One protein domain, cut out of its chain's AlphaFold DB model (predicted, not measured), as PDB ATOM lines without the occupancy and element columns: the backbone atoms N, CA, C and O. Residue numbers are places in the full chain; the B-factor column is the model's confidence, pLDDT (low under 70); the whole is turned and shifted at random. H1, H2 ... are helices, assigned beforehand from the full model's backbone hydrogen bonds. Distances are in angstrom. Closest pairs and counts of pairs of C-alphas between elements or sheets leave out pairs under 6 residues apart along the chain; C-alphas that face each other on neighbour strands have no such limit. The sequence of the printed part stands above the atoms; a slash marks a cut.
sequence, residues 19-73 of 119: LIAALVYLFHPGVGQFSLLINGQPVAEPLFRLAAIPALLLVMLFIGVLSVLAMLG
ATOM      1  N   LEU A  19     -25.244   0.475 -23.570       94.50
ATOM      2  CA  LEU A  19     -24.907   1.892 -23.722       94.50
ATOM      3  C   LEU A  19     -25.878   2.775 -22.929       94.50
ATOM      4  O   LEU A  19     -25.442   3.647 -22.180       94.50
ATOM      5  N   ILE A  20     -27.186   2.532 -23.058       87.62
ATOM      6  CA  ILE A  20     -28.215   3.278 -22.321       87.62
ATOM      7  C   ILE A  20     -28.031   3.082 -20.812       87.62
ATOM      8  O   ILE A  20     -28.024   4.064 -20.076       87.62
ATOM      9  N   ALA A  21     -27.825   1.849 -20.346       84.50
ATOM     10  CA  ALA A  21     -27.604   1.559 -18.930       84.50
ATOM     11  C   ALA A  21     -26.350   2.262 -18.381       84.50
ATOM     12  O   ALA A  21     -26.397   2.851 -17.300       84.50
ATOM     13  N   ALA A  22     -25.252   2.259 -19.143       87.00
ATOM     14  CA  ALA A  22     -24.019   2.947 -18.775       87.00
ATOM     15  C   ALA A  22     -24.213   4.469 -18.692       87.00
ATOM     16  O   ALA A  22     -23.775   5.089 -17.725       87.00
ATOM     17  N   LEU A  23     -24.909   5.068 -19.663       86.25
ATOM     18  CA  LEU A  23     -25.232   6.498 -19.657       86.25
ATOM     19  C   LEU A  23     -26.125   6.864 -18.464       86.25
ATOM     20  O   LEU A  23     -25.861   7.847 -17.777       86.25
ATOM     21  N   VAL A  24     -27.148   6.058 -18.180       82.94
ATOM     22  CA  VAL A  24     -28.046   6.258 -17.033       82.94
ATOM     23  C   VAL A  24     -27.263   6.227 -15.718       82.94
ATOM     24  O   VAL A  24     -27.438   7.120 -14.891       82.94
ATOM     25  N   TYR A  25     -26.352   5.265 -15.555       81.62
ATOM     26  CA  TYR A  25     -25.495   5.170 -14.374       81.62
ATOM     27  C   TYR A  25     -24.536   6.363 -14.242       81.62
ATOM     28  O   TYR A  25     -24.390   6.916 -13.152       81.62
ATOM     29  N   LEU A  26     -23.908   6.786 -15.345       84.50
ATOM     30  CA  LEU A  26     -22.927   7.874 -15.348       84.50
ATOM     31  C   LEU A  26     -23.567   9.239 -15.051       84.50
ATOM     32  O   LEU A  26     -23.008  10.032 -14.298       84.50
ATOM     33  N   PHE A  27     -24.730   9.520 -15.646       83.06
ATOM     34  CA  PHE A  27     -25.401  10.815 -15.510       83.06
ATOM     35  C   PHE A  27     -26.288  10.915 -14.266       83.06
ATOM     36  O   PHE A  27     -26.525  12.019 -13.784       83.06
ATOM     37  N   HIS A  28     -26.774   9.791 -13.733       73.12
ATOM     38  CA  HIS A  28     -27.651   9.784 -12.566       73.12
ATOM     39  C   HIS A  28     -27.266   8.659 -11.592       73.12
ATOM     40  O   HIS A  28     -28.013   7.696 -11.446       73.12
ATOM     41  N   PRO A  29     -26.149   8.772 -10.851       68.44
ATOM     42  CA  PRO A  29     -25.630   7.697  -9.989       68.44
ATOM     43  C   PRO A  29     -26.562   7.280  -8.831       68.44
ATOM     44  O   PRO A  29     -26.292   6.300  -8.140       68.44
ATOM     45  N   GLY A  30     -27.664   8.007  -8.614       65.94
ATOM     46  CA  GLY A  30     -28.726   7.667  -7.662       65.94
ATOM     47  C   GLY A  30     -29.909   6.889  -8.256       65.94
ATOM     48  O   GLY A  30     -30.797   6.481  -7.506       65.94
ATOM     49  N   VAL A  31     -29.965   6.664  -9.572       63.19
ATOM     50  CA  VAL A  31     -31.048   5.871 -10.180       63.19
ATOM     51  C   VAL A  31     -30.913   4.404  -9.773       63.19
ATOM     52  O   VAL A  31     -29.875   3.777  -9.953       63.19
ATOM     53  N   GLY A  32     -31.972   3.859  -9.173       57.94
ATOM     54  CA  GLY A  32     -31.986   2.497  -8.632       57.94
ATOM     55  C   GLY A  32     -31.588   2.385  -7.157       57.94
ATOM     56  O   GLY A  32     -31.716   1.302  -6.588       57.94
ATOM     57  N   GLN A  33     -31.168   3.476  -6.503       64.06
ATOM     58  CA  GLN A  33     -31.042   3.499  -5.046       64.06
ATOM     59  C   GLN A  33     -32.394   3.823  -4.404       64.06
ATOM     60  O   GLN A  33     -32.971   4.889  -4.611       64.06
ATOM     61  N   PHE A  34     -32.901   2.894  -3.595       65.94
ATOM     62  CA  PHE A  34     -34.138   3.086  -2.841       65.94
ATOM     63  C   PHE A  34     -33.857   3.917  -1.587       65.94
ATOM     64  O   PHE A  34     -33.443   3.387  -0.555       65.94
ATOM     65  N   SER A  35     -34.061   5.229  -1.690       67.75
ATOM     66  CA  SER A  35     -34.024   6.136  -0.543       67.75
ATOM     67  C   SER A  35     -35.450   6.495  -0.151       67.75
ATOM     68  O   SER A  35     -36.131   7.242  -0.852       67.75
ATOM     69  N   LEU A  36     -35.922   5.915   0.951       72.06
ATOM     70  CA  LEU A  36     -37.208   6.277   1.525       72.06
ATOM     71  C   LEU A  36     -36.973   7.470   2.454       72.06
ATOM     72  O   LEU A  36     -36.180   7.379   3.389       72.06
ATOM     73  N   LEU A  37     -37.604   8.601   2.145       79.38
ATOM     74  CA  LEU A  37     -37.478   9.841   2.907       79.38
ATOM     75  C   LEU A  37     -38.671   9.955   3.858       79.38
ATOM     76  O   LEU A  37     -39.813  10.001   3.404       79.38
ATOM     77  N   ILE A  38     -38.416  10.034   5.163       75.38
ATOM     78  CA  ILE A  38     -39.436  10.363   6.169       75.38
ATOM     79  C   ILE A  38     -39.021  11.690   6.795       75.38
ATOM     80  O   ILE A  38     -37.908  11.823   7.294       75.38
ATOM     81  N   ASN A  39     -39.895  12.697   6.720       79.88
ATOM     82  CA  ASN A  39     -39.628  14.055   7.220       79.88
ATOM     83  C   ASN A  39     -38.347  14.695   6.643       79.88
ATOM     84  O   ASN A  39     -37.636  15.421   7.333       79.88
ATOM     85  N   GLY A  40     -38.030  14.408   5.377       79.44
ATOM     86  CA  GLY A  40     -36.854  14.954   4.693       79.44
ATOM     87  C   GLY A  40     -35.526  14.272   5.033       79.44
ATOM     88  O   GLY A  40     -34.510  14.640   4.448       79.44
ATOM     89  N   GLN A  41     -35.512  13.263   5.916       79.88
ATOM     90  CA  GLN A  41     -34.316  12.467   6.202       79.88
ATOM     91  C   GLN A  41     -34.387  11.075   5.558       79.88
ATOM     92  O   GLN A  41     -35.447  10.441   5.577       79.88
ATOM     93  N   PRO A  42     -33.276  10.582   4.977       78.81
ATOM     94  CA  PRO A  42     -33.215   9.237   4.423       78.81
ATOM     95  C   PRO A  42     -33.262   8.208   5.549       78.81
ATOM     96  O   PRO A  42     -32.461   8.245   6.484       78.81
ATOM     97  N   VAL A  43     -34.191   7.263   5.452       76.81
ATOM     98  CA  VAL A  43     -34.333   6.198   6.443       76.81
ATOM     99  C   VAL A  43     -33.191   5.196   6.273       76.81
ATOM    100  O   VAL A  43     -33.113   4.443   5.295       76.81
ATOM    101  N   ALA A  44     -32.271   5.197   7.237       71.38
ATOM    102  CA  ALA A  44     -31.076   4.361   7.209       71.38
ATOM    103  C   ALA A  44     -31.388   2.871   7.427       71.38
ATOM    104  O   ALA A  44     -30.654   2.018   6.925       71.38
ATOM    105  N   GLU A  45     -32.488   2.558   8.111       76.50
ATOM    106  CA  GLU A  45     -32.829   1.207   8.548       76.50
ATOM    107  C   GLU A  45     -33.266   0.297   7.380       76.50
ATOM    108  O   GLU A  45     -34.247   0.592   6.690       76.50
ATOM    109  N   PRO A  46     -32.575  -0.839   7.152       71.06
ATOM    110  CA  PRO A  46     -32.836  -1.723   6.011       71.06
ATOM    111  C   PRO A  46     -34.268  -2.272   5.948       71.06
ATOM    112  O   PRO A  46     -34.814  -2.451   4.860       71.06
ATOM    113  N   LEU A  47     -34.898  -2.509   7.103       73.81
ATOM    114  CA  LEU A  47     -36.258  -3.053   7.196       73.81
ATOM    115  C   LEU A  47     -37.313  -2.069   6.671       73.81
ATOM    116  O   LEU A  47     -38.237  -2.466   5.965       73.81
ATOM    117  N   PHE A  48     -37.136  -0.775   6.936       70.50
ATOM    118  CA  PHE A  48     -38.027   0.267   6.426       70.50
ATOM    119  C   PHE A  48     -37.841   0.511   4.926       70.50
ATOM    120  O   PHE A  48     -38.799   0.860   4.240       70.50
ATOM    121  N   ARG A  49     -36.648   0.255   4.374       71.69
ATOM    122  CA  ARG A  49     -36.450   0.264   2.913       71.69
ATOM    123  C   ARG A  49     -37.171  -0.897   2.227       71.69
ATOM    124  O   ARG A  49     -37.677  -0.720   1.124       71.69
ATOM    125  N   LEU A  50     -37.286  -2.053   2.884       76.25
ATOM    126  CA  LEU A  50     -38.079  -3.182   2.381       76.25
ATOM    127  C   LEU A  50     -39.573  -2.844   2.268       76.25
ATOM    128  O   LEU A  50     -40.235  -3.313   1.344       76.25
ATOM    129  N   ALA A  51     -40.094  -1.974   3.138       76.69
ATOM    130  CA  ALA A  51     -41.474  -1.492   3.053       76.69
ATOM    131  C   ALA A  51     -41.753  -0.657   1.784       76.69
ATOM    132  O   ALA A  51     -42.911  -0.484   1.407       76.69
ATOM    133  N   ALA A  52     -40.715  -0.186   1.080       75.44
ATOM    134  CA  ALA A  52     -40.845   0.477  -0.217       75.44
ATOM    135  C   ALA A  52     -41.161  -0.500  -1.365       75.44
ATOM    136  O   ALA A  52     -41.695  -0.091  -2.397       75.44
ATOM    137  N   ILE A  53     -40.822  -1.787  -1.206       82.12
ATOM    138  CA  ILE A  53     -40.925  -2.793  -2.274       82.12
ATOM    139  C   ILE A  53     -42.380  -2.994  -2.726       82.12
ATOM    140  O   ILE A  53     -42.617  -2.941  -3.932       82.12
ATOM    141  N   PRO A  54     -43.379  -3.157  -1.832       83.06
ATOM    142  CA  PRO A  54     -44.777  -3.264  -2.251       83.06
ATOM    143  C   PRO A  54     -45.268  -2.043  -3.036       83.06
ATOM    144  O   PRO A  54     -45.958  -2.197  -4.041       83.06
ATOM    145  N   ALA A  55     -44.874  -0.834  -2.621       83.00
ATOM    146  CA  ALA A  55     -45.233   0.394  -3.325       83.00
ATOM    147  C   ALA A  55     -44.618   0.431  -4.733       83.00
ATOM    148  O   ALA A  55     -45.301   0.753  -5.702       83.00
ATOM    149  N   LEU A  56     -43.353   0.030  -4.867       80.81
ATOM    150  CA  LEU A  56     -42.680  -0.088  -6.161       80.81
ATOM    151  C   LEU A  56     -43.324  -1.123  -7.075       80.81
ATOM    152  O   LEU A  56     -43.526  -0.842  -8.252       80.81
ATOM    153  N   LEU A  57     -43.663  -2.298  -6.545       87.69
ATOM    154  CA  LEU A  57     -44.350  -3.336  -7.312       87.69
ATOM    155  C   LEU A  57     -45.705  -2.843  -7.818       87.69
ATOM    156  O   LEU A  57     -46.055  -3.094  -8.968       87.69
ATOM    157  N   LEU A  58     -46.437  -2.092  -6.995       90.00
ATOM    158  CA  LEU A  58     -47.706  -1.490  -7.387       90.00
ATOM    159  C   LEU A  58     -47.519  -0.439  -8.489       90.00
ATOM    160  O   LEU A  58     -48.258  -0.445  -9.471       90.00
ATOM    161  N   VAL A  59     -46.504   0.422  -8.378       88.00
ATOM    162  CA  VAL A  59     -46.172   1.407  -9.420       88.00
ATOM    163  C   VAL A  59     -45.760   0.713 -10.720       88.00
ATOM    164  O   VAL A  59     -46.257   1.073 -11.786       88.00
ATOM    165  N   MET A  60     -44.907  -0.311 -10.656       86.94
ATOM    166  CA  MET A  60     -44.497  -1.086 -11.831       86.94
ATOM    167  C   MET A  60     -45.677  -1.804 -12.486       86.94
ATOM    168  O   MET A  60     -45.789  -1.787 -13.710       86.94
ATOM    169  N   LEU A  61     -46.579  -2.383 -11.690       93.44
ATOM    170  CA  LEU A  61     -47.816  -2.978 -12.186       93.44
ATOM    171  C   LEU A  61     -48.651  -1.932 -12.932       93.44
ATOM    172  O   LEU A  61     -49.096  -2.188 -14.050       93.44
ATOM    173  N   PHE A  62     -48.816  -0.744 -12.352       92.19
ATOM    174  CA  PHE A  62     -49.594   0.333 -12.957       92.19
ATOM    175  C   PHE A  62     -48.973   0.825 -14.267       92.19
ATOM    176  O   PHE A  62     -49.672   0.972 -15.267       92.19
ATOM    177  N   ILE A  63     -47.651   1.008 -14.300       90.69
ATOM    178  CA  ILE A  63     -46.911   1.354 -15.520       90.69
ATOM    179  C   ILE A  63     -47.075   0.256 -16.575       90.69
ATOM    180  O   ILE A  63     -47.301   0.567 -17.744       90.69
ATOM    181  N   GLY A  64     -47.000  -1.018 -16.186       89.50
ATOM    182  CA  GLY A  64     -47.215  -2.150 -17.087       89.50
ATOM    183  C   GLY A  64     -48.615  -2.135 -17.701       89.50
ATOM    184  O   GLY A  64     -48.749  -2.218 -18.920       89.50
ATOM    185  N   VAL A  65     -49.648  -1.936 -16.879       89.56
ATOM    186  CA  VAL A  65     -51.041  -1.793 -17.335       89.56
ATOM    187  C   VAL A  65     -51.176  -0.617 -18.299       89.56
ATOM    188  O   VAL A  65     -51.686  -0.793 -19.402       89.56
ATOM    189  N   LEU A  66     -50.671   0.564 -17.936       82.06
ATOM    190  CA  LEU A  66     -50.704   1.745 -18.801       82.06
ATOM    191  C   LEU A  66     -49.975   1.512 -20.126       82.06
ATOM    192  O   LEU A  66     -50.470   1.924 -21.170       82.06
ATOM    193  N   SER A  67     -48.834   0.824 -20.103       80.75
ATOM    194  CA  SER A  67     -48.072   0.487 -21.309       80.75
ATOM    195  C   SER A  67     -48.866  -0.451 -22.214       80.75
ATOM    196  O   SER A  67     -48.923  -0.231 -23.421       80.75
ATOM    197  N   VAL A  68     -49.547  -1.451 -21.644       83.50
ATOM    198  CA  VAL A  68     -50.446  -2.340 -22.392       83.50
ATOM    199  C   VAL A  68     -51.630  -1.562 -22.968       83.50
ATOM    200  O   VAL A  68     -51.926  -1.725 -24.145       83.50
ATOM    201  N   LEU A  69     -52.270  -0.678 -22.197       79.31
ATOM    202  CA  LEU A  69     -53.360   0.181 -22.681       79.31
ATOM    203  C   LEU A  69     -52.892   1.115 -23.810       79.31
ATOM    204  O   LEU A  69     -53.598   1.294 -24.804       79.31
ATOM    205  N   ALA A  70     -51.694   1.683 -23.681       75.94
ATOM    206  CA  ALA A  70     -51.083   2.510 -24.711       75.94
ATOM    207  C   ALA A  70     -50.802   1.697 -25.985       75.94
ATOM    208  O   ALA A  70     -51.132   2.152 -27.081       75.94
ATOM    209  N   MET A  71     -50.275   0.473 -25.854       72.00
ATOM    210  CA  MET A  71     -50.023  -0.428 -26.986       72.00
ATOM    211  C   MET A  71     -51.303  -0.988 -27.616       72.00
ATOM    212  O   MET A  71     -51.336  -1.169 -28.830       72.00
ATOM    213  N   LEU A  72     -52.372  -1.209 -26.842       76.56
ATOM    214  CA  LEU A  72     -53.682  -1.623 -27.363       76.56
ATOM    215  C   LEU A  72     -54.367  -0.524 -28.193       76.56
ATOM    216  O   LEU A  72     -55.473  -0.728 -28.693       76.56
ATOM    217  N   GLY A  73     -53.749   0.654 -28.318       74.00
ATOM    218  CA  GLY A  73     -54.329   1.769 -29.047       74.00
ATOM    219  C   GLY A  73     -55.555   2.347 -28.347       74.00
ATOM    220  O   GLY A  73     -56.360   3.006 -28.997       74.00
TER     221      GLY A  73
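AT A GLANCE: This is residues 19 to 73 of the 119 residues of an uncharacterized protein of Methylomonas lenta (UniProt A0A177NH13). An open, bracket-like shape: one long helix, H3, is prolonged at its first end by the short helix H2 in nearly the same line, and together they make the longest axis, while a long link, residues 28 to 45, leads from H2 across to a separate helix, H1, with empty space between H1 and H3. Residues 19 to 33, with H1, and residues 57 to 73, with most of H3, stand free as two arms. The printed part has 55 residues with three named helices, in the order H1, H2, H3, and no named strand; the class is all helix. It is only just loose, close to extended, with a radius of gyration of the C-alphas of 15.0 A, and spans 43 by 28 by 17 A, only just elongated.

IN THESE COORDINATES: H3, residues 52 to 71, is 28.3 A long, from C-alpha 52 at (-40.845, 0.477, -0.217) to C-alpha 71 at (-50.023, -0.428, -26.986). H2, residues 46 to 50, measures 6.5 A. H1, residues 19 to 27, measures 12.1 A and begins with C-alpha 19 at (-24.907, 1.892, -23.722).

HOW THE PARTS SIT: H3 touches no helix. H2 and H3 meet only through their link, a tight one of 1 residue, Ala 51. H1 is apart from H3, and apart from H2 too. In the link between H1 and H2, residues 37 to 38 pair with residues 41 to 42, antiparallel. In H1, H2 and H3 every O i to N i+4 pair is within hydrogen-bond range.

THE WHOLE: The C-alphas of Glu 45 and Gly 73, the two farthest apart, are 43.3 A apart. The printed part has no cut. The link H1 to H2, 18 residues, is long. The mean pLDDT of the printed part is 79.0; residues 29 to 35 are under 70.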